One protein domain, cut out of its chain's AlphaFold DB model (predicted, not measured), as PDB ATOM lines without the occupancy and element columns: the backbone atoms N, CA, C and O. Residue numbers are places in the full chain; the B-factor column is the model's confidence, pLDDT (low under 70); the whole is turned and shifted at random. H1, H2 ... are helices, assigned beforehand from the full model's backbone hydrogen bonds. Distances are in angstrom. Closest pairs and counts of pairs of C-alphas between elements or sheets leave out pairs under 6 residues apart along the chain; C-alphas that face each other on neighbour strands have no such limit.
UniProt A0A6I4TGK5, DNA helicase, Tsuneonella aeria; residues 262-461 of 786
ATOM      1  N   PHE A 262      29.339   0.685 102.888       98.31
ATOM      2  CA  PHE A 262      27.935   0.286 102.818       98.31
ATOM      3  C   PHE A 262      26.980   1.487 102.864       98.31
ATOM      4  O   PHE A 262      26.009   1.523 102.103       98.31
ATOM      5  N   ASP A 263      27.230   2.473 103.724       97.62
ATOM      6  CA  ASP A 263      26.382   3.652 103.855       97.62
ATOM      7  C   ASP A 263      26.421   4.506 102.577       97.62
ATOM      8  O   ASP A 263      25.377   4.890 102.042       97.62
ATOM      9  N   ALA A 264      27.601   4.702 101.988       96.75
ATOM     10  CA  ALA A 264      27.727   5.355 100.689       96.75
ATOM     11  C   ALA A 264      26.966   4.587  99.592       96.75
ATOM     12  O   ALA A 264      26.170   5.174  98.846       96.75
ATOM     13  N   PHE A 265      27.145   3.262  99.524       97.38
ATOM     14  CA  PHE A 265      26.455   2.406  98.559       97.38
ATOM     15  C   PHE A 265      24.931   2.458  98.717       97.38
ATOM     16  O   PHE A 265      24.201   2.569  97.726       97.38
ATOM     17  N   GLN A 266      24.420   2.373  99.950       96.44
ATOM     18  CA  GLN A 266      22.982   2.311 100.202       96.44
ATOM     19  C   GLN A 266      22.301   3.654  99.917       96.44
ATOM     20  O   GLN A 266      21.213   3.659  99.335       96.44
ATOM     21  N   GLN A 267      22.944   4.782 100.246       94.81
ATOM     22  CA  GLN A 267      22.429   6.116  99.927       94.81
ATOM     23  C   GLN A 267      22.401   6.351  98.412       94.81
ATOM     24  O   GLN A 267      21.370   6.760  97.872       94.81
ATOM     25  N   ALA A 268      23.488   6.017  97.708       93.75
ATOM     26  CA  ALA A 268      23.557   6.124  96.252       93.75
ATOM     27  C   ALA A 268      22.515   5.226  95.564       93.75
ATOM     28  O   ALA A 268      21.796   5.674  94.668       93.75
ATOM     29  N   SER A 269      22.366   3.983  96.032       94.62
ATOM     30  CA  SER A 269      21.360   3.041  95.529       94.62
ATOM     31  C   SER A 269      19.932   3.543  95.745       94.62
ATOM     32  O   SER A 269      19.083   3.391  94.866       94.62
ATOM     33  N   PHE A 270      19.650   4.163  96.896       94.75
ATOM     34  CA  PHE A 270      18.345   4.750  97.189       94.75
ATOM     35  C   PHE A 270      18.031   5.935  96.267       94.75
ATOM     36  O   PHE A 270      16.977   5.952  95.631       94.75
ATOM     37  N   LEU A 271      18.954   6.890  96.130       93.50
ATOM     38  CA  LEU A 271      18.773   8.046  95.245       93.50
ATOM     39  C   LEU A 271      18.651   7.628  93.775       93.50
ATOM     40  O   LEU A 271      17.775   8.123  93.065       93.50
ATOM     41  N   GLY A 272      19.460   6.662  93.332       92.88
ATOM     42  CA  GLY A 272      19.355   6.076  91.996       92.88
ATOM     43  C   GLY A 272      18.007   5.386  91.761       92.88
ATOM     44  O   GLY A 272      17.448   5.473  90.669       92.88
ATOM     45  N   GLN A 273      17.433   4.745  92.784       93.06
ATOM     46  CA  GLN A 273      16.089   4.176  92.694       93.06
ATOM     47  C   GLN A 273      15.014   5.260  92.539       93.06
ATOM     48  O   GLN A 273      14.166   5.129  91.656       93.06
ATOM     49  N   LEU A 274      15.074   6.343  93.323       93.94
ATOM     50  CA  LEU A 274      14.136   7.464  93.183       93.94
ATOM     51  C   LEU A 274      14.232   8.114  91.799       93.94
ATOM     52  O   LEU A 274      13.202   8.421  91.203       93.94
ATOM     53  N   ALA A 275      15.444   8.285  91.264       93.50
ATOM     54  CA  ALA A 275      15.651   8.840  89.926       93.50
ATOM     55  C   ALA A 275      14.994   7.965  88.846       93.50
ATOM     56  O   ALA A 275      14.224   8.472  88.032       93.50
ATOM     57  N   ARG A 276      15.196   6.640  88.903       93.62
ATOM     58  CA  ARG A 276      14.540   5.686  87.989       93.62
ATOM     59  C   ARG A 276      13.016   5.702  88.113       93.62
ATOM     60  O   ARG A 276      12.318   5.576  87.110       93.62
ATOM     61  N   ASP A 277      12.485   5.849  89.326       93.50
ATOM     62  CA  ASP A 277      11.041   5.959  89.534       93.50
ATOM     63  C   ASP A 277      10.495   7.294  88.980       93.50
ATOM     64  O   ASP A 277       9.449   7.312  88.332       93.50
ATOM     65  N   ALA A 278      11.216   8.407  89.130       94.56
ATOM     66  CA  ALA A 278      10.832   9.680  88.516       94.56
ATOM     67  C   ALA A 278      10.863   9.623  86.978       94.56
ATOM     68  O   ALA A 278       9.931  10.104  86.332       94.56
ATOM     69  N   GLU A 279      11.876   8.979  86.390       94.81
ATOM     70  CA  GLU A 279      11.956   8.719  84.946       94.81
ATOM     71  C   GLU A 279      10.790   7.853  84.455       94.81
ATOM     72  O   GLU A 279      10.197   8.141  83.413       94.81
ATOM     73  N   ALA A 280      10.406   6.828  85.221       92.12
ATOM     74  CA  ALA A 280       9.247   6.005  84.898       92.12
ATOM     75  C   ALA A 280       7.958   6.839  84.858       92.12
ATOM     76  O   ALA A 280       7.173   6.688  83.924       92.12
ATOM     77  N   VAL A 281       7.757   7.758  85.811       93.88
ATOM     78  CA  VAL A 281       6.614   8.692  85.796       93.88
ATOM     79  C   VAL A 281       6.703   9.673  84.621       93.88
ATOM     80  O   VAL A 281       5.686   9.964  83.994       93.88
ATOM     81  N   ALA A 282       7.901  10.144  84.267       93.81
ATOM     82  CA  ALA A 282       8.111  11.032  83.120       93.81
ATOM     83  C   ALA A 282       7.780  10.353  81.779       93.81
ATOM     84  O   ALA A 282       7.332  11.013  80.845       93.81
ATOM     85  N   GLY A 283       7.948   9.029  81.700       90.19
ATOM     86  CA  GLY A 283       7.571   8.202  80.552       90.19
ATOM     87  C   GLY A 283       6.075   7.884  80.437       90.19
ATOM     88  O   GLY A 283       5.689   7.108  79.560       90.19
ATOM     89  N   ALA A 284       5.219   8.430  81.308       89.44
ATOM     90  CA  ALA A 284       3.779   8.203  81.244       89.44
ATOM     91  C   ALA A 284       3.167   8.727  79.928       89.44
ATOM     92  O   ALA A 284       3.562   9.762  79.399       89.44
ATOM     93  N   LYS A 285       2.151   8.024  79.406       86.25
ATOM     94  CA  LYS A 285       1.454   8.415  78.160       86.25
ATOM     95  C   LYS A 285       0.594   9.667  78.314       86.25
ATOM     96  O   LYS A 285       0.357  10.371  77.337       86.25
ATOM     97  N   ASP A 286       0.096   9.905  79.521       87.69
ATOM     98  CA  ASP A 286      -0.651  11.113  79.836       87.69
ATOM     99  C   ASP A 286       0.304  12.306  79.978       87.69
ATOM    100  O   ASP A 286       1.298  12.239  80.702       87.69
ATOM    101  N   ALA A 287      -0.009  13.411  79.298       88.44
ATOM    102  CA  ALA A 287       0.855  14.588  79.263       88.44
ATOM    103  C   ALA A 287       0.990  15.278  80.633       88.44
ATOM    104  O   ALA A 287       2.044  15.839  80.938       88.44
ATOM    105  N   GLY A 288      -0.053  15.230  81.470       88.19
ATOM    106  CA  GLY A 288      -0.021  15.769  82.828       88.19
ATOM    107  C   GLY A 288       0.891  14.948  83.737       88.19
ATOM    108  O   GLY A 288       1.723  15.510  84.453       88.19
ATOM    109  N   HIS A 289       0.794  13.620  83.649       89.69
ATOM    110  CA  HIS A 289       1.655  12.690  84.382       89.69
ATOM    111  C   HIS A 289       3.122  12.797  83.939       89.69
ATOM    112  O   HIS A 289       4.011  12.896  84.786       89.69
ATOM    113  N   ALA A 290       3.380  12.892  82.631       91.81
ATOM    114  CA  ALA A 290       4.724  13.094  82.093       91.81
ATOM    115  C   ALA A 290       5.351  14.415  82.576       91.81
ATOM    116  O   ALA A 290       6.508  14.444  83.001       91.81
ATOM    117  N   ALA A 291       4.581  15.511  82.595       92.62
ATOM    118  CA  ALA A 291       5.043  16.808  83.101       92.62
ATOM    119  C   ALA A 291       5.290  16.814  84.624       92.62
ATOM    120  O   ALA A 291       6.131  17.567  85.123       92.62
ATOM    121  N   LEU A 292       4.556  16.001  85.392       93.19
ATOM    122  CA  LEU A 292       4.858  15.754  86.804       93.19
ATOM    123  C   LEU A 292       6.195  15.015  86.947       93.19
ATOM    124  O   LEU A 292       7.050  15.472  87.703       93.19
ATOM    125  N   GLY A 293       6.397  13.939  86.184       92.31
ATOM    126  CA  GLY A 293       7.643  13.173  86.168       92.31
ATOM    127  C   GLY A 293       8.862  14.008  85.780       92.31
ATOM    128  O   GLY A 293       9.867  13.960  86.476       92.31
ATOM    129  N   GLY A 294       8.759  14.854  84.749       93.81
ATOM    130  CA  GLY A 294       9.847  15.757  84.347       93.81
ATOM    131  C   GLY A 294      10.301  16.687  85.478       93.81
ATOM    132  O   GLY A 294      11.490  16.792  85.754       93.81
ATOM    133  N   ARG A 295       9.352  17.271  86.228       94.06
ATOM    134  CA  ARG A 295       9.670  18.095  87.410       94.06
ATOM    135  C   ARG A 295      10.354  17.302  88.526       94.06
ATOM    136  O   ARG A 295      11.192  17.853  89.234       94.06
ATOM    137  N   LEU A 296       9.990  16.031  88.699       94.12
ATOM    138  CA  LEU A 296      10.617  15.137  89.678       94.12
ATOM    139  C   LEU A 296      12.037  14.747  89.251       94.12
ATOM    140  O   LEU A 296      12.932  14.733  90.092       94.12
ATOM    141  N   VAL A 297      12.260  14.501  87.957       94.69
ATOM    142  CA  VAL A 297      13.594  14.256  87.391       94.69
ATOM    143  C   VAL A 297      14.495  15.472  87.609       94.69
ATOM    144  O   VAL A 297      15.587  15.312  88.145       94.69
ATOM    145  N   ASP A 298      14.028  16.686  87.305       91.31
ATOM    146  CA  ASP A 298      14.798  17.921  87.529       91.31
ATOM    147  C   ASP A 298      15.148  18.124  89.014       91.31
ATOM    148  O   ASP A 298      16.264  18.521  89.364       91.31
ATOM    149  N   LEU A 299      14.205  17.819  89.913       90.56
ATOM    150  CA  LEU A 299      14.410  17.892  91.360       90.56
ATOM    151  C   LEU A 299      15.496  16.917  91.830       90.56
ATOM    152  O   LEU A 299      16.352  17.309  92.628       90.56
ATOM    153  N   LEU A 300      15.453  15.671  91.353       88.62
ATOM    154  CA  LEU A 300      16.375  14.605  91.751       88.62
ATOM    155  C   LEU A 300      17.742  14.719  91.066       88.62
ATOM    156  O   LEU A 300      18.745  14.357  91.676       88.62
ATOM    157  N   ALA A 301      17.819  15.306  89.869       84.62
ATOM    158  CA  ALA A 301      19.081  15.635  89.204       84.62
ATOM    159  C   ALA A 301      19.911  16.644  90.022       84.62
ATOM    160  O   ALA A 301      21.132  16.530  90.100       84.62
ATOM    161  N   GLY A 302      19.252  17.587  90.709       71.38
ATOM    162  CA  GLY A 302      19.892  18.467  91.695       71.38
ATOM    163  C   GLY A 302      20.221  17.790  93.036       71.38
ATOM    164  O   GLY A 302      20.920  18.375  93.866       71.38
ATOM    165  N   GLY A 303      19.737  16.565  93.262       62.62
ATOM    166  CA  GLY A 303      19.844  15.820  94.518       62.62
ATOM    167  C   GLY A 303      21.275  15.463  94.919       62.62
ATOM    168  O   GLY A 303      21.564  15.438  96.107       62.62
ATOM    169  N   ALA A 304      22.201  15.312  93.965       61.06
ATOM    170  CA  ALA A 304      23.615  15.038  94.259       61.06
ATOM    171  C   ALA A 304      24.306  16.140  95.092       61.06
ATOM    172  O   ALA A 304      25.351  15.901  95.687       61.06
ATOM    173  N   THR A 305      23.723  17.344  95.145       64.50
ATOM    174  CA  THR A 305      24.209  18.467  95.969       64.50
ATOM    175  C   THR A 305      23.381  18.712  97.233       64.50
ATOM    176  O   THR A 305      23.760  19.541  98.059       64.50
ATOM    177  N   ARG A 306      22.244  18.023  97.402       78.25
ATOM    178  CA  ARG A 306      21.331  18.189  98.542       78.25
ATOM    179  C   ARG A 306      21.485  17.027  99.519       78.25
ATOM    180  O   ARG A 306      21.763  15.904  99.121       78.25
ATOM    181  N   SER A 307      21.235  17.283 100.801       88.88
ATOM    182  CA  SER A 307      21.111  16.203 101.782       88.88
ATOM    183  C   SER A 307      19.869  15.344 101.499       88.88
ATOM    184  O   SER A 307      18.914  15.781 100.841       88.88
ATOM    185  N   ILE A 308      19.853  14.115 102.020       92.06
ATOM    186  CA  ILE A 308      18.697  13.217 101.890       92.06
ATOM    187  C   ILE A 308      17.428  13.825 102.515       92.06
ATOM    188  O   ILE A 308      16.415  13.856 101.811       92.06
ATOM    189  N   PRO A 309      17.442  14.391 103.744       92.12
ATOM    190  CA  PRO A 309      16.270  15.069 104.303       92.12
ATOM    191  C   PRO A 309      15.734  16.189 103.411       92.12
ATOM    192  O   PRO A 309      14.533  16.247 103.160       92.12
ATOM    193  N   ALA A 310      16.616  17.020 102.846       91.25
ATOM    194  CA  ALA A 310      16.213  18.096 101.943       91.25
ATOM    195  C   ALA A 310      15.580  17.561 100.647       91.25
ATOM    196  O   ALA A 310      14.621  18.139 100.132       91.25
ATOM    197  N   THR A 311      16.093  16.444 100.122       91.94
ATOM    198  CA  THR A 311      15.531  15.769  98.942       91.94
ATOM    199  C   THR A 311      14.146  15.194  99.237       91.94
ATOM    200  O   THR A 311      13.219  15.403  98.454       91.94
ATOM    201  N   LEU A 312      13.977  14.529 100.383       92.31
ATOM    202  CA  LEU A 312      12.692  13.982 100.819       92.31
ATOM    203  C   LEU A 312      11.667  15.082 101.114       92.31
ATOM    204  O   LEU A 312      10.514  14.955 100.711       92.31
ATOM    205  N   PHE A 313      12.092  16.189 101.728       92.00
ATOM    206  CA  PHE A 313      11.236  17.350 101.967       92.00
ATOM    207  C   PHE A 313      10.714  17.942 100.649       92.00
ATOM    208  O   PHE A 313       9.517  18.188 100.470       92.00
ATOM    209  N   ALA A 314      11.613  18.121  99.676       91.06
ATOM    210  CA  ALA A 314      11.252  18.616  98.354       91.06
ATOM    211  C   ALA A 314      10.295  17.654  97.623       91.06
ATOM    212  O   ALA A 314       9.357  18.107  96.965       91.06
ATOM    213  N   LEU A 315      10.492  16.339  97.771       91.81
ATOM    214  CA  LEU A 315       9.608  15.311  97.217       91.81
ATOM    215  C   LEU A 315       8.214  15.330  97.860       91.81
ATOM    216  O   LEU A 315       7.219  15.185  97.149       91.81
ATOM    217  N   GLY A 316       8.124  15.592  99.168       89.31
ATOM    218  CA  GLY A 316       6.852  15.733  99.885       89.31
ATOM    219  C   GLY A 316       5.949  16.832  99.307       89.31
ATOM    220  O   GLY A 316       4.728  16.724  99.353       89.31
ATOM    221  N   GLY A 317       6.515  17.849  98.644       90.19
ATOM    222  CA  GLY A 317       5.739  18.866  97.918       90.19
ATOM    223  C   GLY A 317       4.935  18.332  96.719       90.19
ATOM    224  O   GLY A 317       4.082  19.040  96.183       90.19
ATOM    225  N   PHE A 318       5.190  17.094  96.287       92.56
ATOM    226  CA  PHE A 318       4.483  16.416  95.198       92.56
ATOM    227  C   PHE A 318       3.597  15.264  95.688       92.56
ATOM    228  O   PHE A 318       2.983  14.585  94.863       92.56
ATOM    229  N   GLU A 319       3.514  15.036  97.000       89.88
ATOM    230  CA  GLU A 319       2.902  13.841  97.580       89.88
ATOM    231  C   GLU A 319       1.430  13.663  97.186       89.88
ATOM    232  O   GLU A 319       1.055  12.592  96.713       89.88
ATOM    233  N   GLU A 320       0.606  14.708  97.320       91.25
ATOM    234  CA  GLU A 320      -0.820  14.659  96.962       91.25
ATOM    235  C   GLU A 320      -1.022  14.310  95.483       91.25
ATOM    236  O   GLU A 320      -1.767  13.390  95.157       91.25
ATOM    237  N   ARG A 321      -0.262  14.953  94.589       93.25
ATOM    238  CA  ARG A 321      -0.329  14.700  93.139       93.25
ATOM    239  C   ARG A 321       0.113  13.285  92.772       93.25
ATOM    240  O   ARG A 321      -0.433  12.686  91.852       93.25
ATOM    241  N   LEU A 322       1.112  12.745  93.472       92.81
ATOM    242  CA  LEU A 322       1.562  11.363  93.288       92.81
ATOM    243  C   LEU A 322       0.519  10.355  93.795       92.81
ATOM    244  O   LEU A 322       0.316   9.321  93.156       92.81
ATOM    245  N   LYS A 323      -0.174  10.663  94.900       91.25
ATOM    246  CA  LYS A 323      -1.292   9.856  95.414       91.25
ATOM    247  C   LYS A 323      -2.477   9.860  94.448       91.25
ATOM    248  O   LYS A 323      -3.004   8.786  94.166       91.25
ATOM    249  N   GLU A 324      -2.849  11.022  93.916       92.44
ATOM    250  CA  GLU A 324      -3.889  11.172  92.887       92.44
ATOM    251  C   GLU A 324      -3.544  10.355  91.636       92.44
ATOM    252  O   GLU A 324      -4.297   9.456  91.268       92.44
ATOM    253  N   LEU A 325      -2.339  10.539  91.077       91.62
ATOM    254  CA  LEU A 325      -1.818   9.748  89.954       91.62
ATOM    255  C   LEU A 325      -1.933   8.236  90.208       91.62
ATOM    256  O   LEU A 325      -2.403   7.468  89.361       91.62
ATOM    257  N   ALA A 326      -1.480   7.782  91.378       90.06
ATOM    258  CA  ALA A 326      -1.495   6.369  91.719       90.06
ATOM    259  C   ALA A 326      -2.923   5.821  91.898       90.06
ATOM    260  O   ALA A 326      -3.156   4.648  91.581       90.06
ATOM    261  N   ALA A 327      -3.859   6.630  92.406       88.75
ATOM    262  CA  ALA A 327      -5.265   6.278  92.586       88.75
ATOM    263  C   ALA A 327      -6.015   6.221  91.248       88.75
ATOM    264  O   ALA A 327      -6.727   5.243  90.993       88.75
ATOM    265  N   ASP A 328      -5.774   7.187  90.365       88.25
ATOM    266  CA  ASP A 328      -6.363   7.246  89.029       88.25
ATOM    267  C   ASP A 328      -5.970   6.010  88.222       88.25
ATOM    268  O   ASP A 328      -6.840   5.251  87.787       88.25
ATOM    269  N   ILE A 329      -4.667   5.705  88.151       87.38
ATOM    270  CA  ILE A 329      -4.183   4.489  87.482       87.38
ATOM    271  C   ILE A 329      -4.761   3.225  88.137       87.38
ATOM    272  O   ILE A 329      -5.080   2.257  87.438       87.38
ATOM    273  N   ARG A 330      -4.927   3.201  89.470       86.56
ATOM    274  CA  ARG A 330      -5.510   2.043  90.176       86.56
ATOM    275  C   ARG A 330      -6.924   1.768  89.695       86.56
ATOM    276  O   ARG A 330      -7.223   0.619  89.389       86.56
ATOM    277  N   SER A 331      -7.770   2.792  89.655       84.69
ATOM    278  CA  SER A 331      -9.173   2.647  89.269       84.69
ATOM    279  C   SER A 331      -9.287   2.092  87.846       84.69
ATOM    280  O   SER A 331      -9.893   1.042  87.640       84.69
ATOM    281  N   THR A 332      -8.559   2.688  86.896       85.56
ATOM    282  CA  THR A 332      -8.565   2.269  85.490       85.56
ATOM    283  C   THR A 332      -8.052   0.839  85.301       85.56
ATOM    284  O   THR A 332      -8.676   0.042  84.602       85.56
ATOM    285  N   THR A 333      -6.927   0.480  85.929       85.31
ATOM    286  CA  THR A 333      -6.341  -0.866  85.784       85.31
ATOM    287  C   THR A 333      -7.169  -1.941  86.492       85.31
ATOM    288  O   THR A 333      -7.301  -3.058  85.991       85.31
ATOM    289  N   GLN A 334      -7.777  -1.622  87.638       83.56
ATOM    290  CA  GLN A 334      -8.615  -2.557  88.385       83.56
ATOM    291  C   GLN A 334      -9.905  -2.898  87.635       83.56
ATOM    292  O   GLN A 334     -10.311  -4.063  87.647       83.56
ATOM    293  N   ASP A 335     -10.516  -1.932  86.950       85.19
ATOM    294  CA  ASP A 335     -11.703  -2.177  86.130       85.19
ATOM    295  C   ASP A 335     -11.378  -3.055  84.914       85.19
ATOM    296  O   ASP A 335     -12.102  -4.014  84.641       85.19
ATOM    297  N   GLN A 336     -10.229  -2.833  84.266       85.25
ATOM    298  CA  GLN A 336      -9.749  -3.681  83.168       85.25
ATOM    299  C   GLN A 336      -9.520  -5.134  83.613       85.25
ATOM    300  O   GLN A 336      -9.978  -6.069  82.954       85.25
ATOM    301  N   PHE A 337      -8.867  -5.358  84.758       85.88
ATOM    302  CA  PHE A 337      -8.654  -6.719  85.263       85.88
ATOM    303  C   PHE A 337      -9.944  -7.391  85.739       85.88
ATOM    304  O   PHE A 337     -10.115  -8.598  85.557       85.88
ATOM    305  N   ARG A 338     -10.875  -6.628  86.324       84.44
ATOM    306  CA  ARG A 338     -12.201  -7.142  86.695       84.44
ATOM    307  C   ARG A 338     -13.016  -7.539  85.475       84.44
ATOM    308  O   ARG A 338     -13.704  -8.551  85.547       84.44
ATOM    309  N   GLN A 339     -12.915  -6.803  84.372       86.50
ATOM    310  CA  GLN A 339     -13.574  -7.165  83.120       86.50
ATOM    311  C   GLN A 339     -13.043  -8.498  82.575       86.50
ATOM    312  O   GLN A 339     -13.844  -9.381  82.273       86.50
ATOM    313  N   LEU A 340     -11.719  -8.703  82.570       85.38
ATOM    314  CA  LEU A 340     -11.115  -9.987  82.187       85.38
ATOM    315  C   LEU A 340     -11.607 -11.142  83.068       85.38
ATOM    316  O   LEU A 340     -11.924 -12.220  82.568       85.38
ATOM    317  N   LEU A 341     -11.705 -10.922  84.382       85.75
ATOM    318  CA  LEU A 341     -12.235 -11.932  85.297       85.75
ATOM    319  C   LEU A 341     -13.733 -12.194  85.065       85.75
ATOM    320  O   LEU A 341     -14.171 -13.343  85.104       85.75
ATOM    321  N   ALA A 342     -14.524 -11.149  84.810       86.31
ATOM    322  CA  ALA A 342     -15.961 -11.245  84.565       86.31
ATOM    323  C   ALA A 342     -16.279 -12.001  83.267       86.31
ATOM    324  O   ALA A 342     -17.192 -12.825  83.250       86.31
ATOM    325  N   GLU A 343     -15.499 -11.787  82.205       85.75
ATOM    326  CA  GLU A 343     -15.609 -12.544  80.952       85.75
ATOM    327  C   GLU A 343     -15.374 -14.043  81.167       85.75
ATOM    328  O   GLU A 343     -16.048 -14.877  80.562       85.75
ATOM    329  N   GLN A 344     -14.459 -14.398  82.069       83.94
ATOM    330  CA  GLN A 344     -14.140 -15.792  82.382       83.94
ATOM    331  C   GLN A 344     -15.188 -16.434  83.291       83.94
ATOM    332  O   GLN A 344     -15.625 -17.551  83.026       83.94
ATOM    333  N   LEU A 345     -15.699 -15.696  84.277       84.62
ATOM    334  CA  LEU A 345     -16.852 -16.110  85.086       84.62
ATOM    335  C   LEU A 345     -18.139 -16.264  84.262       84.62
ATOM    336  O   LEU A 345     -19.002 -17.075  84.599       84.62
ATOM    337  N   GLY A 346     -18.276 -15.492  83.179       82.81
ATOM    338  CA  GLY A 346     -19.360 -15.634  82.209       82.81
ATOM    339  C   GLY A 346     -19.307 -16.956  81.437       82.81
ATOM    340  O   GLY A 346     -20.360 -17.490  81.092       82.81
ATOM    341  N   LYS A 347     -18.104 -17.502  81.207       84.56
ATOM    342  CA  LYS A 347     -17.876 -18.800  80.546       84.56
ATOM    343  C   LYS A 347     -17.980 -19.975  81.523       84.56
ATOM    344  O   LYS A 347     -18.584 -20.988  81.184       84.56
ATOM    345  N   ASP A 348     -17.422 -19.833  82.725       83.81
ATOM    346  CA  ASP A 348     -17.432 -20.858  83.770       83.81
ATOM    347  C   ASP A 348     -17.659 -20.240  85.160       83.81
ATOM    348  O   ASP A 348     -16.789 -19.592  85.743       83.81
ATOM    349  N   ARG A 349     -18.837 -20.502  85.739       83.69
ATOM    350  CA  ARG A 349     -19.196 -20.019  87.083       83.69
ATOM    351  C   ARG A 349     -18.444 -20.727  88.214       83.69
ATOM    352  O   ARG A 349     -18.418 -20.197  89.322       83.69
ATOM    353  N   SER A 350     -17.849 -21.893  87.953       86.44
ATOM    354  CA  SER A 350     -17.049 -22.664  88.917       86.44
ATOM    355  C   SER A 350     -15.561 -22.299  88.903       86.44
ATOM    356  O   SER A 350     -14.790 -22.789  89.728       86.44
ATOM    357  N   PHE A 351     -15.155 -21.388  88.012       87.31
ATOM    358  CA  PHE A 351     -13.761 -21.014  87.787       87.31
ATOM    359  C   PHE A 351     -13.021 -20.576  89.061       87.31
ATOM    360  O   PHE A 351     -11.907 -21.034  89.311       87.31
ATOM    361  N   LEU A 352     -13.633 -19.718  89.889       86.06
ATOM    362  CA  LEU A 352     -13.004 -19.244  91.131       86.06
ATOM    363  C   LEU A 352     -12.838 -20.359  92.169       86.06
ATOM    364  O   LEU A 352     -11.840 -20.367  92.883       86.06
ATOM    365  N   ASP A 353     -13.771 -21.311  92.221       87.44
ATOM    366  CA  ASP A 353     -13.688 -22.454  93.135       87.44
ATOM    367  C   ASP A 353     -12.563 -23.408  92.681       87.44
ATOM    368  O   ASP A 353     -11.764 -23.881  93.490       87.44
ATOM    369  N   ALA A 354     -12.420 -23.614  91.366       86.62
ATOM    370  CA  ALA A 354     -11.329 -24.394  90.783       86.62
ATOM    371  C   ALA A 354      -9.954 -23.724  90.962       86.62
ATOM    372  O   ALA A 354      -8.967 -24.408  91.247       86.62
ATOM    373  N   LEU A 355      -9.881 -22.397  90.815       86.69
ATOM    374  CA  LEU A 355      -8.656 -21.632  91.038       86.69
ATOM    375  C   LEU A 355      -8.262 -21.651  92.516       86.69
ATOM    376  O   LEU A 355      -7.087 -21.836  92.815       86.69
ATOM    377  N   PHE A 356      -9.221 -21.521  93.437       87.00
ATOM    378  CA  PHE A 356      -8.953 -21.657  94.868       87.00
ATOM    379  C   PHE A 356      -8.352 -23.027  95.194       87.00
ATOM    380  O   PHE A 356      -7.303 -23.095  95.831       87.00
ATOM    381  N   GLY A 357      -8.964 -24.106  94.686       86.94
ATOM    382  CA  GLY A 357      -8.454 -25.465  94.864       86.94
ATOM    383  C   GLY A 357      -7.011 -25.623  94.383       86.94
ATOM    384  O   GLY A 357      -6.211 -26.258  95.060       86.94
ATOM    385  N   PHE A 358      -6.640 -24.994  93.264       86.75
ATOM    386  CA  PHE A 358      -5.256 -24.988  92.783       86.75
ATOM    387  C   PHE A 358      -4.327 -24.131  93.655       86.75
ATOM    388  O   PHE A 358      -3.264 -24.592  94.062       86.75
ATOM    389  N   VAL A 359      -4.723 -22.900  93.987       84.56
ATOM    390  CA  VAL A 359      -3.917 -21.972  94.797       84.56
ATOM    391  C   VAL A 359      -3.632 -22.543  96.190       84.56
ATOM    392  O   VAL A 359      -2.543 -22.321  96.717       84.56
ATOM    393  N   ALA A 360      -4.556 -23.325  96.754       83.44
ATOM    394  CA  ALA A 360      -4.373 -24.043  98.014       83.44
ATOM    395  C   ALA A 360      -3.315 -25.165  97.939       83.44
ATOM    396  O   ALA A 360      -2.754 -25.536  98.965       83.44
ATOM    397  N   THR A 361      -3.012 -25.688  96.744       83.75
ATOM    398  CA  THR A 361      -1.960 -26.707  96.540       83.75
ATOM    399  C   THR A 361      -0.561 -26.119  96.346       83.75
ATOM    400  O   THR A 361       0.421 -26.860  96.363       83.75
ATOM    401  N   LEU A 362      -0.441 -24.798  96.165       79.81
ATOM    402  CA  LEU A 362       0.847 -24.126  95.992       79.81
ATOM    403  C   LEU A 362       1.527 -23.936  97.358       79.81
ATOM    404  O   LEU A 362       1.082 -23.110  98.160       79.81
ATOM    405  N   SER A 363       2.607 -24.684  97.606       58.22
ATOM    406  CA  SER A 363       3.428 -24.604  98.821       58.22
ATOM    407  C   SER A 363       4.095 -23.233  99.001       58.22
ATOM    408  O   SER A 363       4.409 -22.545  98.024       58.22
ATOM    409  N   ALA A 364       4.344 -22.849 100.259       54.44
ATOM    410  CA  ALA A 364       5.032 -21.604 100.623       54.44
ATOM    411  C   ALA A 364       6.479 -21.529 100.088       54.44
ATOM    412  O   ALA A 364       6.985 -20.448  99.836       54.44
ATOM    413  N   GLU A 365       7.116 -22.670  99.811       45.59
ATOM    414  CA  GLU A 365       8.478 -22.761  99.247       45.59
ATOM    415  C   GLU A 365       8.599 -22.253  97.795       45.59
ATOM    416  O   GLU A 365       9.693 -22.177  97.250       45.59
ATOM    417  N   SER A 366       7.490 -21.909  97.129       49.44
ATOM    418  CA  SER A 366       7.504 -21.400  95.745       49.44
ATOM    419  C   SER A 366       7.658 -19.875  95.618       49.44
ATOM    420  O   SER A 366       7.399 -19.318  94.546       49.44
ATOM    421  N   GLU A 367       8.066 -19.213  96.703       49.06
ATOM    422  CA  GLU A 367       8.288 -17.762  96.793       49.06
ATOM    423  C   GLU A 367       9.725 -17.328  96.429       49.06
ATOM    424  O   GLU A 367       9.919 -16.170  96.068       49.06
ATOM    425  N   ASP A 368      10.704 -18.242  96.418       40.72
ATOM    426  CA  ASP A 368      12.132 -17.877  96.524       40.72
ATOM    427  C   ASP A 368      12.949 -17.782  95.209       40.72
ATOM    428  O   ASP A 368      14.134 -17.466  95.267       40.72
ATOM    429  N   GLU A 369      12.389 -18.003  94.010       34.66
ATOM    430  CA  GLU A 369      13.222 -18.112  92.783       34.66
ATOM    431  C   GLU A 369      13.333 -16.865  91.876       34.66
ATOM    432  O   GLU A 369      14.150 -16.872  90.958       34.66
ATOM    433  N   ASP A 370      12.612 -15.766  92.123       39.19
ATOM    434  CA  ASP A 370      12.717 -14.545  91.295       39.19
ATOM    435  C   ASP A 370      13.433 -13.392  92.044       39.19
ATOM    436  O   ASP A 370      12.881 -12.313  92.273       39.19
ATOM    437  N   GLU A 371      14.717 -13.587  92.381       38.72
ATOM    438  CA  GLU A 371      15.606 -12.583  93.014       38.72
ATOM    439  C   GLU A 371      15.783 -11.274  92.206       38.72
ATOM    440  O   GLU A 371      16.326 -10.291  92.712       38.72
ATOM    441  N   ALA A 372      15.311 -11.214  90.956       31.73
ATOM    442  CA  ALA A 372      15.361 -10.008  90.126       31.73
ATOM    443  C   ALA A 372      14.109  -9.111  90.234       31.73
ATOM    444  O   ALA A 372      14.116  -8.009  89.679       31.73
ATOM    445  N   ASP A 373      13.049  -9.560  90.920       36.22
ATOM    446  CA  ASP A 373      11.797  -8.804  91.099       36.22
ATOM    447  C   ASP A 373      11.242  -8.874  92.541       36.22
ATOM    448  O   ASP A 373      10.089  -8.515  92.779       36.22
ATOM    449  N   ALA A 374      12.091  -9.201  93.529       35.31
ATOM    450  CA  ALA A 374      11.813  -9.072  94.972       35.31
ATOM    451  C   ALA A 374      11.482  -7.630  95.441       35.31
ATOM    452  O   ALA A 374      11.283  -7.382  96.626       35.31
ATOM    453  N   ASP A 375      11.381  -6.677  94.510       39.12
ATOM    454  CA  ASP A 375      10.716  -5.390  94.703       39.12
ATOM    455  C   ASP A 375       9.177  -5.524  94.749       39.12
ATOM    456  O   ASP A 375       8.493  -4.493  94.773       39.12
ATOM    457  N   LEU A 376       8.585  -6.722  94.622       37.19
ATOM    458  CA  LEU A 376       7.158  -6.933  94.892       37.19
ATOM    459  C   LEU A 376       6.911  -6.566  96.358       37.19
ATOM    460  O   LEU A 376       7.022  -7.400  97.249       37.19
ATOM    461  N   ASP A 377       6.655  -5.279  96.592       42.94
ATOM    462  CA  ASP A 377       6.337  -4.703  97.883       42.94
ATOM    463  C   ASP A 377       5.335  -5.617  98.587       42.94
ATOM    464  O   ASP A 377       4.183  -5.712  98.159       42.94
ATOM    465  N   GLY A 378       5.751  -6.241  99.692       37.97
ATOM    466  CA  GLY A 378       4.889  -7.017 100.596       37.97
ATOM    467  C   GLY A 378       3.797  -6.186 101.287       37.97
ATOM    468  O   GLY A 378       3.354  -6.525 102.368       37.97
ATOM    469  N   GLU A 379       3.392  -5.063 100.692       39.03
ATOM    470  CA  GLU A 379       2.298  -4.189 101.117       39.03
ATOM    471  C   GLU A 379       1.389  -3.761  99.957       39.03
ATOM    472  O   GLU A 379       0.419  -3.040 100.170       39.03
ATOM    473  N   ASP A 380       1.582  -4.300  98.744       40.44
ATOM    474  CA  ASP A 380       0.403  -4.562  97.906       40.44
ATOM    475  C   ASP A 380      -0.527  -5.614  98.576       40.44
ATOM    476  O   ASP A 380      -1.632  -5.849  98.092       40.44
ATOM    477  N   GLU A 381      -0.124  -6.175  99.730       38.56
ATOM    478  CA  GLU A 381      -0.946  -6.888 100.724       38.56
ATOM    479  C   GLU A 381      -1.951  -6.008 101.499       38.56
ATOM    480  O   GLU A 381      -2.684  -6.521 102.338       38.56
ATOM    481  N   ASP A 382      -2.122  -4.730 101.141       34.09
ATOM    482  CA  ASP A 382      -3.430  -4.065 101.301       34.09
ATOM    483  C   ASP A 382      -4.476  -4.607 100.289       34.09
ATOM    484  O   ASP A 382      -5.560  -4.044 100.087       34.09
ATOM    485  N   GLU A 383      -4.199  -5.734  99.624       39.03
ATOM    486  CA  GLU A 383      -5.232  -6.712  99.303       39.03
ATOM    487  C   GLU A 383      -5.857  -7.186 100.619       39.03
ATOM    488  O   GLU A 383      -5.389  -8.154 101.209       39.03
ATOM    489  N   LEU A 384      -6.907  -6.472 101.064       40.91
ATOM    490  CA  LEU A 384      -8.012  -6.965 101.900       40.91
ATOM    491  C   LEU A 384      -7.789  -8.426 102.276       40.91
ATOM    492  O   LEU A 384      -7.948  -9.252 101.379       40.91
ATOM    493  N   VAL A 385      -7.447  -8.739 103.538       44.50
ATOM    494  CA  VAL A 385      -7.397 -10.127 104.039       44.50
ATOM    495  C   VAL A 385      -8.608 -10.842 103.464       44.50
ATOM    496  O   VAL A 385      -9.744 -10.563 103.860       44.50
ATOM    497  N   ALA A 386      -8.378 -11.645 102.428       55.59
ATOM    498  CA  ALA A 386      -9.447 -12.041 101.537       55.59
ATOM    499  C   ALA A 386     -10.238 -13.108 102.282       55.59
ATOM    500  O   ALA A 386      -9.855 -14.274 102.327       55.59
ATOM    501  N   ARG A 387     -11.298 -12.694 102.976       59.41
ATOM    502  CA  ARG A 387     -12.103 -13.596 103.796       59.41
ATOM    503  C   ARG A 387     -13.056 -14.353 102.878       59.41
ATOM    504  O   ARG A 387     -14.075 -13.813 102.455       59.41
ATOM    505  N   GLY A 388     -12.691 -15.595 102.575       74.50
ATOM    506  CA  GLY A 388     -13.475 -16.541 101.782       74.50
ATOM    507  C   GLY A 388     -12.745 -17.036 100.532       74.50
ATOM    508  O   GLY A 388     -12.039 -16.283  99.861       74.50
ATOM    509  N   ASP A 389     -12.970 -18.303 100.195       81.75
ATOM    510  CA  ASP A 389     -12.272 -19.063  99.148       81.75
ATOM    511  C   ASP A 389     -12.211 -18.331  97.795       81.75
ATOM    512  O   ASP A 389     -11.157 -18.197  97.169       81.75
ATOM    513  N   ARG A 390     -13.336 -17.749  97.369       82.00
ATOM    514  CA  ARG A 390     -13.444 -17.013  96.097       82.00
ATOM    515  C   ARG A 390     -12.682 -15.689  96.086       82.00
ATOM    516  O   ARG A 390     -12.202 -15.280  95.032       82.00
ATOM    517  N   ALA A 391     -12.560 -15.026  97.234       81.88
ATOM    518  CA  ALA A 391     -11.798 -13.786  97.353       81.88
ATOM    519  C   ALA A 391     -10.288 -14.070  97.289       81.88
ATOM    520  O   ALA A 391      -9.556 -13.337  96.626       81.88
ATOM    521  N   ILE A 392      -9.836 -15.177  97.891       82.19
ATOM    522  CA  ILE A 392      -8.445 -15.651  97.804       82.19
ATOM    523  C   ILE A 392      -8.085 -15.988  96.351       82.19
ATOM    524  O   ILE A 392      -7.044 -15.558  95.852       82.19
ATOM    525  N   ALA A 393      -8.965 -16.703  95.643       84.44
ATOM    526  CA  ALA A 393      -8.783 -16.999  94.223       84.44
ATOM    527  C   ALA A 393      -8.736 -15.730  93.358       84.44
ATOM    528  O   ALA A 393      -7.865 -15.598  92.499       84.44
ATOM    529  N   GLN A 394      -9.635 -14.771  93.603       85.44
ATOM    530  CA  GLN A 394      -9.635 -13.488  92.903       85.44
ATOM    531  C   GLN A 394      -8.323 -12.718  93.119       85.44
ATOM    532  O   GLN A 394      -7.753 -12.211  92.156       85.44
ATOM    533  N   ALA A 395      -7.830 -12.647  94.355       82.50
ATOM    534  CA  ALA A 395      -6.564 -11.993  94.682       82.50
ATOM    535  C   ALA A 395      -5.378 -12.655  93.956       82.50
ATOM    536  O   ALA A 395      -4.590 -11.982  93.290       82.50
ATOM    537  N   ALA A 396      -5.297 -13.990  93.990       82.69
ATOM    538  CA  ALA A 396      -4.260 -14.744  93.285       82.69
ATOM    539  C   ALA A 396      -4.295 -14.518  91.760       82.69
ATOM    540  O   ALA A 396      -3.247 -14.349  91.134       82.69
ATOM    541  N   PHE A 397      -5.491 -14.462  91.166       86.50
ATOM    542  CA  PHE A 397      -5.677 -14.140  89.750       86.50
ATOM    543  C   PHE A 397      -5.156 -12.741  89.402       86.50
ATOM    544  O   PHE A 397      -4.379 -12.580  88.459       86.50
ATOM    545  N   LEU A 398      -5.564 -11.725  90.171       84.31
ATOM    546  CA  LEU A 398      -5.159 -10.339  89.936       84.31
ATOM    547  C   LEU A 398      -3.642 -10.164  90.080       84.31
ATOM    548  O   LEU A 398      -3.034  -9.501  89.238       84.31
ATOM    549  N   ARG A 399      -3.018 -10.798  91.082       83.31
ATOM    550  CA  ARG A 399      -1.557 -10.800  91.256       83.31
ATOM    551  C   ARG A 399      -0.828 -11.415  90.065       83.31
ATOM    552  O   ARG A 399       0.089 -10.791  89.532       83.31
ATOM    553  N   ALA A 400      -1.271 -12.579  89.594       84.12
ATOM    554  CA  ALA A 400      -0.665 -13.256  88.450       84.12
ATOM    555  C   ALA A 400      -0.760 -12.421  87.158       84.12
ATOM    556  O   ALA A 400       0.230 -12.274  86.435       84.12
ATOM    557  N   ILE A 401      -1.920 -11.810  86.887       86.62
ATOM    558  CA  ILE A 401      -2.105 -10.946  85.711       86.62
ATOM    559  C   ILE A 401      -1.270  -9.669  85.807       86.62
ATOM    560  O   ILE A 401      -0.647  -9.288  84.816       86.62
ATOM    561  N   ARG A 402      -1.206  -9.018  86.977       85.94
ATOM    562  CA  ARG A 402      -0.331  -7.850  87.178       85.94
ATOM    563  C   ARG A 402       1.133  -8.202  86.933       85.94
ATOM    564  O   ARG A 402       1.811  -7.466  86.220       85.94
ATOM    565  N   ALA A 403       1.599  -9.333  87.466       83.38
ATOM    566  CA  ALA A 403       2.960  -9.815  87.250       83.38
ATOM    567  C   ALA A 403       3.246 -10.036  85.754       83.38
ATOM    568  O   ALA A 403       4.264  -9.562  85.249       83.38
ATOM    569  N   LYS A 404       2.315 -10.662  85.020       85.56
ATOM    570  CA  LYS A 404       2.425 -10.833  83.562       85.56
ATOM    571  C   LYS A 404       2.460  -9.499  82.815       85.56
ATOM    572  O   LYS A 404       3.318  -9.317  81.958       85.56
ATOM    573  N   ALA A 405       1.564  -8.568  83.144       86.50
ATOM    574  CA  ALA A 405       1.498  -7.257  82.502       86.50
ATOM    575  C   ALA A 405       2.819  -6.487  82.654       86.50
ATOM    576  O   ALA A 405       3.365  -5.988  81.672       86.50
ATOM    577  N   ILE A 406       3.368  -6.442  83.873       84.81
ATOM    578  CA  ILE A 406       4.648  -5.780  84.164       84.81
ATOM    579  C   ILE A 406       5.808  -6.477  83.438       84.81
ATOM    580  O   ILE A 406       6.669  -5.797  82.878       84.81
ATOM    581  N   ALA A 407       5.831  -7.815  83.411       84.88
ATOM    582  CA  ALA A 407       6.855  -8.574  82.696       84.88
ATOM    583  C   ALA A 407       6.832  -8.272  81.186       84.88
ATOM    584  O   ALA A 407       7.875  -7.933  80.621       84.88
ATOM    585  N   GLU A 408       5.652  -8.280  80.555       87.00
ATOM    586  CA  GLU A 408       5.486  -7.929  79.137       87.00
ATOM    587  C   GLU A 408       5.947  -6.496  78.836       87.00
ATOM    588  O   GLU A 408       6.667  -6.280  77.859       87.00
ATOM    589  N   ALA A 409       5.616  -5.525  79.695       84.81
ATOM    590  CA  ALA A 409       6.077  -4.140  79.552       84.81
ATOM    591  C   ALA A 409       7.608  -4.015  79.629       84.81
ATOM    592  O   ALA A 409       8.219  -3.234  78.902       84.81
ATOM    593  N   ARG A 410       8.251  -4.832  80.470       83.31
ATOM    594  CA  ARG A 410       9.716  -4.909  80.595       83.31
ATOM    595  C   ARG A 410      10.375  -5.816  79.550       83.31
ATOM    596  O   ARG A 410      11.586  -6.015  79.615       83.31
ATOM    597  N   LYS A 411       9.608  -6.366  78.597       85.44
ATOM    598  CA  LYS A 411      10.071  -7.345  77.595       85.44
ATOM    599  C   LYS A 411      10.717  -8.588  78.229       85.44
ATOM    600  O   LYS A 411      11.663  -9.151  77.682       85.44
ATOM    601  N   ARG A 412      10.219  -9.002  79.397       83.62
ATOM    602  CA  ARG A 412      10.616 -10.213  80.132       83.62
ATOM    603  C   ARG A 412       9.432 -11.179  80.235       83.62
ATOM    604  O   ARG A 412       8.286 -10.803  80.004       83.62
ATOM    605  N   SER A 413       9.705 -12.427  80.601       79.25
ATOM    606  CA  SER A 413       8.684 -13.416  80.966       79.25
ATOM    607  C   SER A 413       8.652 -13.620  82.478       79.25
ATOM    608  O   SER A 413       9.691 -13.527  83.127       79.25
ATOM    609  N   VAL A 414       7.485 -13.948  83.031       79.25
ATOM    610  CA  VAL A 414       7.364 -14.393  84.429       79.25
ATOM    611  C   VAL A 414       8.013 -15.777  84.565       79.25
ATOM    612  O   VAL A 414       7.791 -16.633  83.703       79.25
ATOM    613  N   GLY A 415       8.817 -15.999  85.610       78.56
ATOM    614  CA  GLY A 415       9.453 -17.292  85.870       78.56
ATOM    615  C   GLY A 415       8.413 -18.403  86.012       78.56
ATOM    616  O   GLY A 415       7.431 -18.244  86.729       78.56
ATOM    617  N   ARG A 416       8.587 -19.534  85.317       78.38
ATOM    618  CA  ARG A 416       7.575 -20.615  85.278       78.38
ATOM    619  C   ARG A 416       7.438 -21.365  86.607       78.38
ATOM    620  O   ARG A 416       6.398 -21.960  86.875       78.38
ATOM    621  N   THR A 417       8.486 -21.348  87.423       76.69
ATOM    622  CA  THR A 417       8.549 -22.004  88.735       76.69
ATOM    623  C   THR A 417       7.978 -21.141  89.860       76.69
ATOM    624  O   THR A 417       7.564 -21.692  90.886       76.69
ATOM    625  N   SER A 418       7.866 -19.825  89.652       77.69
ATOM    626  CA  SER A 418       7.299 -18.904  90.637       77.69
ATOM    627  C   SER A 418       5.806 -19.149  90.839       77.69
ATOM    628  O   SER A 418       5.099 -19.643  89.952       77.69
ATOM    629  N   ARG A 419       5.284 -18.778  92.012       80.75
ATOM    630  CA  ARG A 419       3.847 -18.881  92.323       80.75
ATOM    631  C   ARG A 419       2.976 -18.213  91.249       80.75
ATOM    632  O   ARG A 419       1.998 -18.805  90.795       80.75
ATOM    633  N   ASN A 420       3.360 -17.016  90.802       83.12
ATOM    634  CA  ASN A 420       2.655 -16.289  89.742       83.12
ATOM    635  C   ASN A 420       2.765 -17.005  88.388       83.12
ATOM    636  O   ASN A 420       1.763 -17.110  87.685       83.12
ATOM    637  N   GLY A 421       3.936 -17.555  88.046       83.62
ATOM    638  CA  GLY A 421       4.124 -18.371  86.844       83.62
ATOM    639  C   GLY A 421       3.251 -19.623  86.829       83.62
ATOM    640  O   GLY A 421       2.566 -19.879  85.844       83.62
ATOM    641  N   LYS A 422       3.175 -20.349  87.951       86.62
ATOM    642  CA  LYS A 422       2.312 -21.533  88.108       86.62
ATOM    643  C   LYS A 422       0.831 -21.197  87.947       86.62
ATOM    644  O   LYS A 422       0.098 -21.956  87.314       86.62
ATOM    645  N   VAL A 423       0.382 -20.059  88.483       86.06
ATOM    646  CA  VAL A 423      -0.992 -19.575  88.273       86.06
ATOM    647  C   VAL A 423      -1.224 -19.229  86.799       86.06
ATOM    648  O   VAL A 423      -2.232 -19.649  86.243       86.06
ATOM    649  N   LEU A 424      -0.296 -18.541  86.129       86.56
ATOM    650  CA  LEU A 424      -0.408 -18.221  84.697       86.56
ATOM    651  C   LEU A 424      -0.428 -19.474  83.801       86.56
ATOM    652  O   LEU A 424      -1.232 -19.546  82.865       86.56
ATOM    653  N   ASP A 425       0.395 -20.477  84.104       87.56
ATOM    654  CA  ASP A 425       0.416 -21.765  83.397       87.56
ATOM    655  C   ASP A 425      -0.901 -22.535  83.624       87.56
ATOM    656  O   ASP A 425      -1.469 -23.102  82.682       87.56
ATOM    657  N   TRP A 426      -1.461 -22.489  84.839       89.62
ATOM    658  CA  TRP A 426      -2.780 -23.058  85.136       89.62
ATOM    659  C   TRP A 426      -3.900 -22.367  84.350       89.62
ATOM    660  O   TRP A 426      -4.736 -23.047  83.749       89.62
ATOM    661  N   LEU A 427      -3.894 -21.030  84.288       87.62
ATOM    662  CA  LEU A 427      -4.862 -20.252  83.505       87.62
ATOM    663  C   LEU A 427      -4.806 -20.639  82.022       87.62
ATOM    664  O   LEU A 427      -5.842 -20.882  81.402       87.62
ATOM    665  N   THR A 428      -3.597 -20.782  81.481       85.88
ATOM    666  CA  THR A 428      -3.375 -21.197  80.089       85.88
ATOM    667  C   THR A 428      -3.893 -22.619  79.841       85.88
ATOM    668  O   THR A 428      -4.575 -22.870  78.849       85.88
ATOM    669  N   THR A 429      -3.668 -23.542  80.783       86.12
ATOM    670  CA  THR A 429      -4.162 -24.932  80.713       86.12
ATOM    671  C   THR A 429      -5.693 -25.014  80.731       86.12
ATOM    672  O   THR A 429      -6.281 -25.916  80.137       86.12
ATOM    673  N   LYS A 430      -6.365 -24.051  81.373       82.81
ATOM    674  CA  LYS A 430      -7.830 -23.912  81.373       82.81
ATOM    675  C   LYS A 430      -8.388 -23.224  80.120       82.81
ATOM    676  O   LYS A 430      -9.586 -22.963  80.063       82.81
ATOM    677  N   GLY A 431      -7.552 -22.964  79.112       76.94
ATOM    678  CA  GLY A 431      -7.965 -22.361  77.843       76.94
ATOM    679  C   GLY A 431      -8.164 -20.845  77.916       76.94
ATOM    680  O   GLY A 431      -8.872 -20.280  77.083       76.94
ATOM    681  N   MET A 432      -7.579 -20.175  78.915       81.69
ATOM    682  CA  MET A 432      -7.602 -18.717  78.994       81.69
ATOM    683  C   MET A 432      -6.523 -18.118  78.092       81.69
ATOM    684  O   MET A 432      -5.339 -18.133  78.427       81.69
ATOM    685  N   GLU A 433      -6.942 -17.516  76.984       79.44
ATOM    686  CA  GLU A 433      -6.087 -16.625  76.199       79.44
ATOM    687  C   GLU A 433      -6.174 -15.209  76.768       79.44
ATOM    688  O   GLU A 433      -7.245 -14.601  76.820       79.44
ATOM    689  N   LEU A 434      -5.041 -14.694  77.242       80.69
ATOM    690  CA  LEU A 434      -4.937 -13.328  77.748       80.69
ATOM    691  C   LEU A 434      -4.574 -12.382  76.592       80.69
ATOM    692  O   LEU A 434      -3.683 -12.724  75.808       80.69
ATOM    693  N   PRO A 435      -5.206 -11.197  76.490       84.31
ATOM    694  CA  PRO A 435      -4.821 -10.192  75.502       84.31
ATOM    695  C   PRO A 435      -3.397  -9.674  75.771       84.31
ATOM    696  O   PRO A 435      -2.880  -9.886  76.867       84.31
ATOM    697  N   PRO A 436      -2.758  -8.964  74.823       84.62
ATOM    698  CA  PRO A 436      -1.494  -8.278  75.085       84.62
ATOM    699  C   PRO A 436      -1.651  -7.277  76.240       84.62
ATOM    700  O   PRO A 436      -2.455  -6.347  76.155       84.62
ATOM    701  N   LEU A 437      -0.888  -7.457  77.318       86.44
ATOM    702  CA  LEU A 437      -0.990  -6.662  78.547       86.44
ATOM    703  C   LEU A 437       0.109  -5.599  78.663       86.44
ATOM    704  O   LEU A 437       0.086  -4.819  79.613       86.44
ATOM    705  N   ALA A 438       1.038  -5.521  77.705       86.56
ATOM    706  CA  ALA A 438       2.171  -4.591  77.731       86.56
ATOM    707  C   ALA A 438       1.778  -3.127  78.031       86.56
ATOM    708  O   ALA A 438       2.381  -2.498  78.895       86.56
ATOM    709  N   ALA A 439       0.724  -2.595  77.400       85.62
ATOM    710  CA  ALA A 439       0.276  -1.216  77.640       85.62
ATOM    711  C   ALA A 439      -0.272  -0.992  79.066       85.62
ATOM    712  O   ALA A 439      -0.076   0.073  79.657       85.62
ATOM    713  N   ILE A 440      -0.943  -2.001  79.632       85.81
ATOM    714  CA  ILE A 440      -1.411  -1.980  81.025       85.81
ATOM    715  C   ILE A 440      -0.199  -2.063  81.959       85.81
ATOM    716  O   ILE A 440      -0.113  -1.314  82.928       85.81
ATOM    717  N   GLY A 441       0.774  -2.912  81.626       85.38
ATOM    718  CA  GLY A 441       2.037  -3.048  82.342       85.38
ATOM    719  C   GLY A 441       2.848  -1.756  82.410       85.38
ATOM    720  O   GLY A 441       3.316  -1.405  83.486       85.38
ATOM    721  N   GLU A 442       2.963  -1.010  81.307       87.38
ATOM    722  CA  GLU A 442       3.611   0.313  81.281       87.38
ATOM    723  C   GLU A 442       2.949   1.270  82.284       87.38
ATOM    724  O   GLU A 442       3.627   1.946  83.055       87.38
ATOM    725  N   THR A 443       1.616   1.264  82.341       88.44
ATOM    726  CA  THR A 443       0.848   2.106  83.268       88.44
ATOM    727  C   THR A 443       1.022   1.647  84.726       88.44
ATOM    728  O   THR A 443       1.159   2.469  85.630       88.44
ATOM    729  N   LEU A 444       1.097   0.334  84.975       87.50
ATOM    730  CA  LEU A 444       1.390  -0.221  86.303       87.50
ATOM    731  C   LEU A 444       2.807   0.115  86.786       87.50
ATOM    732  O   LEU A 444       3.003   0.343  87.980       87.50
ATOM    733  N   VAL A 445       3.793   0.174  85.886       88.69
ATOM    734  CA  VAL A 445       5.156   0.613  86.222       88.69
ATOM    735  C   VAL A 445       5.142   2.065  86.707       88.69
ATOM    736  O   VAL A 445       5.725   2.346  87.754       88.69
ATOM    737  N   VAL A 446       4.411   2.955  86.023       91.06
ATOM    738  CA  VAL A 446       4.205   4.353  86.453       91.06
ATOM    739  C   VAL A 446       3.539   4.415  87.828       91.06
ATOM    740  O   VAL A 446       4.001   5.136  88.708       91.06
ATOM    741  N   GLN A 447       2.478   3.634  88.048       89.75
ATOM    742  CA  GLN A 447       1.786   3.596  89.339       89.75
ATOM    743  C   GLN A 447       2.709   3.162  90.481       89.75
ATOM    744  O   GLN A 447       2.694   3.761  91.557       89.75
ATOM    745  N   ARG A 448       3.504   2.111  90.262       88.50
ATOM    746  CA  ARG A 448       4.445   1.591  91.258       88.50
ATOM    747  C   ARG A 448       5.528   2.613  91.574       88.50
ATOM    748  O   ARG A 448       5.812   2.840  92.747       88.50
ATOM    749  N   ALA A 449       6.066   3.263  90.548       91.31
ATOM    750  CA  ALA A 449       7.016   4.351  90.706       91.31
ATOM    751  C   ALA A 449       6.423   5.504  91.532       91.31
ATOM    752  O   ALA A 449       7.015   5.904  92.531       91.31
ATOM    753  N   ALA A 450       5.206   5.957  91.208       91.94
ATOM    754  CA  ALA A 450       4.518   7.003  91.963       91.94
ATOM    755  C   ALA A 450       4.332   6.632  93.447       91.94
ATOM    756  O   ALA A 450       4.645   7.429  94.330       91.94
ATOM    757  N   ARG A 451       3.910   5.394  93.744       90.88
ATOM    758  CA  ARG A 451       3.769   4.903  95.127       90.88
ATOM    759  C   ARG A 451       5.095   4.813  95.876       90.88
ATOM    760  O   ARG A 451       5.121   5.058  97.081       90.88
ATOM    761  N   ARG A 452       6.183   4.411  95.215       90.75
ATOM    762  CA  ARG A 452       7.522   4.376  95.830       90.75
ATOM    763  C   ARG A 452       8.032   5.778  96.139       90.75
ATOM    764  O   ARG A 452       8.512   6.002  97.243       90.75
ATOM    765  N   LEU A 453       7.819   6.732  95.235       92.62
ATOM    766  CA  LEU A 453       8.147   8.141  95.470       92.62
ATOM    767  C   LEU A 453       7.371   8.710  96.671       92.62
ATOM    768  O   LEU A 453       7.970   9.329  97.542       92.62
ATOM    769  N   THR A 454       6.072   8.423  96.796       90.69
ATOM    770  CA  THR A 454       5.279   8.810  97.980       90.69
ATOM    771  C   THR A 454       5.792   8.173  99.280       90.69
ATOM    772  O   THR A 454       5.778   8.810 100.326       90.69
ATOM    773  N   ARG A 455       6.259   6.919  99.241       89.94
ATOM    774  CA  ARG A 455       6.735   6.177 100.426       89.94
ATOM    775  C   ARG A 455       8.224   6.367 100.719       89.94
ATOM    776  O   ARG A 455       8.731   5.763 101.666       89.94
ATOM    777  N   ALA A 456       8.913   7.219  99.962       91.81
ATOM    778  CA  ALA A 456      10.358   7.399 100.042       91.81
ATOM    779  C   ALA A 456      10.890   7.652 101.470       91.81
ATOM    780  O   ALA A 456      11.871   6.993 101.826       91.81
ATOM    781  N   PRO A 457      10.258   8.481 102.337       90.56
ATOM    782  CA  PRO A 457      10.732   8.659 103.714       90.56
ATOM    783  C   PRO A 457      10.746   7.358 104.524       90.56
ATOM    784  O   PRO A 457      11.678   7.100 105.283       90.56
ATOM    785  N   ARG A 458       9.740   6.497 104.332       91.94
ATOM    786  CA  ARG A 458       9.683   5.193 104.995       91.94
ATOM    787  C   ARG A 458      10.685   4.218 104.392       91.94
ATOM    788  O   ARG A 458      11.403   3.536 105.123       91.94
ATOM    789  N   ASP A 459      10.710   4.121 103.066       91.81
ATOM    790  CA  ASP A 459      11.520   3.126 102.369       91.81
ATOM    791  C   ASP A 459      13.017   3.428 102.490       91.81
ATOM    792  O   ASP A 459      13.815   2.488 102.488       91.81
ATOM    793  N   PHE A 460      13.406   4.685 102.731       94.69
ATOM    794  CA  PHE A 460      14.781   5.046 103.078       94.69
ATOM    795  C   PHE A 460      15.306   4.259 104.289       94.69
ATOM    796  O   PHE A 460      16.445   3.801 104.271       94.69
ATOM    797  N   VAL A 461      14.463   3.997 105.292       95.12
ATOM    798  CA  VAL A 461      14.828   3.190 106.468       95.12
ATOM    799  C   VAL A 461      14.465   1.717 106.273       95.12
ATOM    800  O   VAL A 461      15.297   0.835 106.474       95.12
TER     801      VAL A 461
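Overview. This is residues 262 to 461 of the 786 residues of the protein "DNA helicase" of Tsuneonella aeria (UniProt A0A6I4TGK5). What shape does this domain have? Two helical lobes sit along one long helix, H4: H1, H2, H3 and H9 make one, and H5, H7 and H8 make the other, with short H6 near H8. H9 runs from H7 back to H1 and H3, crossing H4 on its way. How large is it, and of which class? The printed part has 200 residues with nine named helices, H1 to H9 in chain order, and no named strand: all helix. It is compact, with a radius of gyration of the C-alphas of 18.6 A, and only just elongated, spanning 58 by 38 by 32 A.

Arrangement. How does the printed part begin? H1, residues 262 to 282, and H2, residues 287 to 305, touch as a helical hairpin at a shallow tilt of 23 degrees, opposite ways, the closest C-alphas being those of Ala 282 and Gly 293, 3.8 A apart. H2, with residues 296 to 303 alone, touches H3, residues 308 to 316, in a second hairpin; their closest C-alphas, Gly 303 and Thr 311, are 6.2 A apart. What follows? H4, residues 319 to 347, touches H5, residues 351 to 359, only at the corner and only just, with 3 pairs of C-alphas within 8 A, the closest being Leu 345 and Phe 351 at 6.4 A. H7, residues 389 to 409, is about perpendicular to H5 at 80 degrees and touches it with residues 389 to 396 alone, closest at the C-alphas of Phe 356 and Ala 393, 4.7 A. H8, residues 419 to 429, touches residues 396 to 404 of H7 alone, with the closest C-alphas, Ala 400 and Asn 420, 4.7 A apart. Which helix is the hub? H9, residues 438 to 461, touches H1, H3, H4 and H7; its closest C-alphas to H4 are Gln 447 and Ala 326, 4.9 A apart, at a steep tilt of 44 degrees. Are the helix backbones complete? Every O i to N i+4 pair is within hydrogen-bond range in H1, H3, H4, H5, H7 and H8, against 12 of 15 in H2 and 17 of 20 in H9; H6, residues 364 to 367, is too short for such a pair.

Along the chain. Where are the anchor points? C-alpha 262 of H1 is at (27.935, 0.286, 102.818), and C-alpha 461 of H9 at (14.828, 3.190, 106.468). How long are the longer helices? H4 measures 42.3 A, H9 32.4 A, H7 30.7 A, H1 29.9 A and H2 29.0 A.

Size, cuts and confidence. Is anything cut or long? The printed part has no cut, and the link from H6 to H7, 21 residues, is long. Where is confidence low? Residues 303 to 305 and 363 to 387 are under 70.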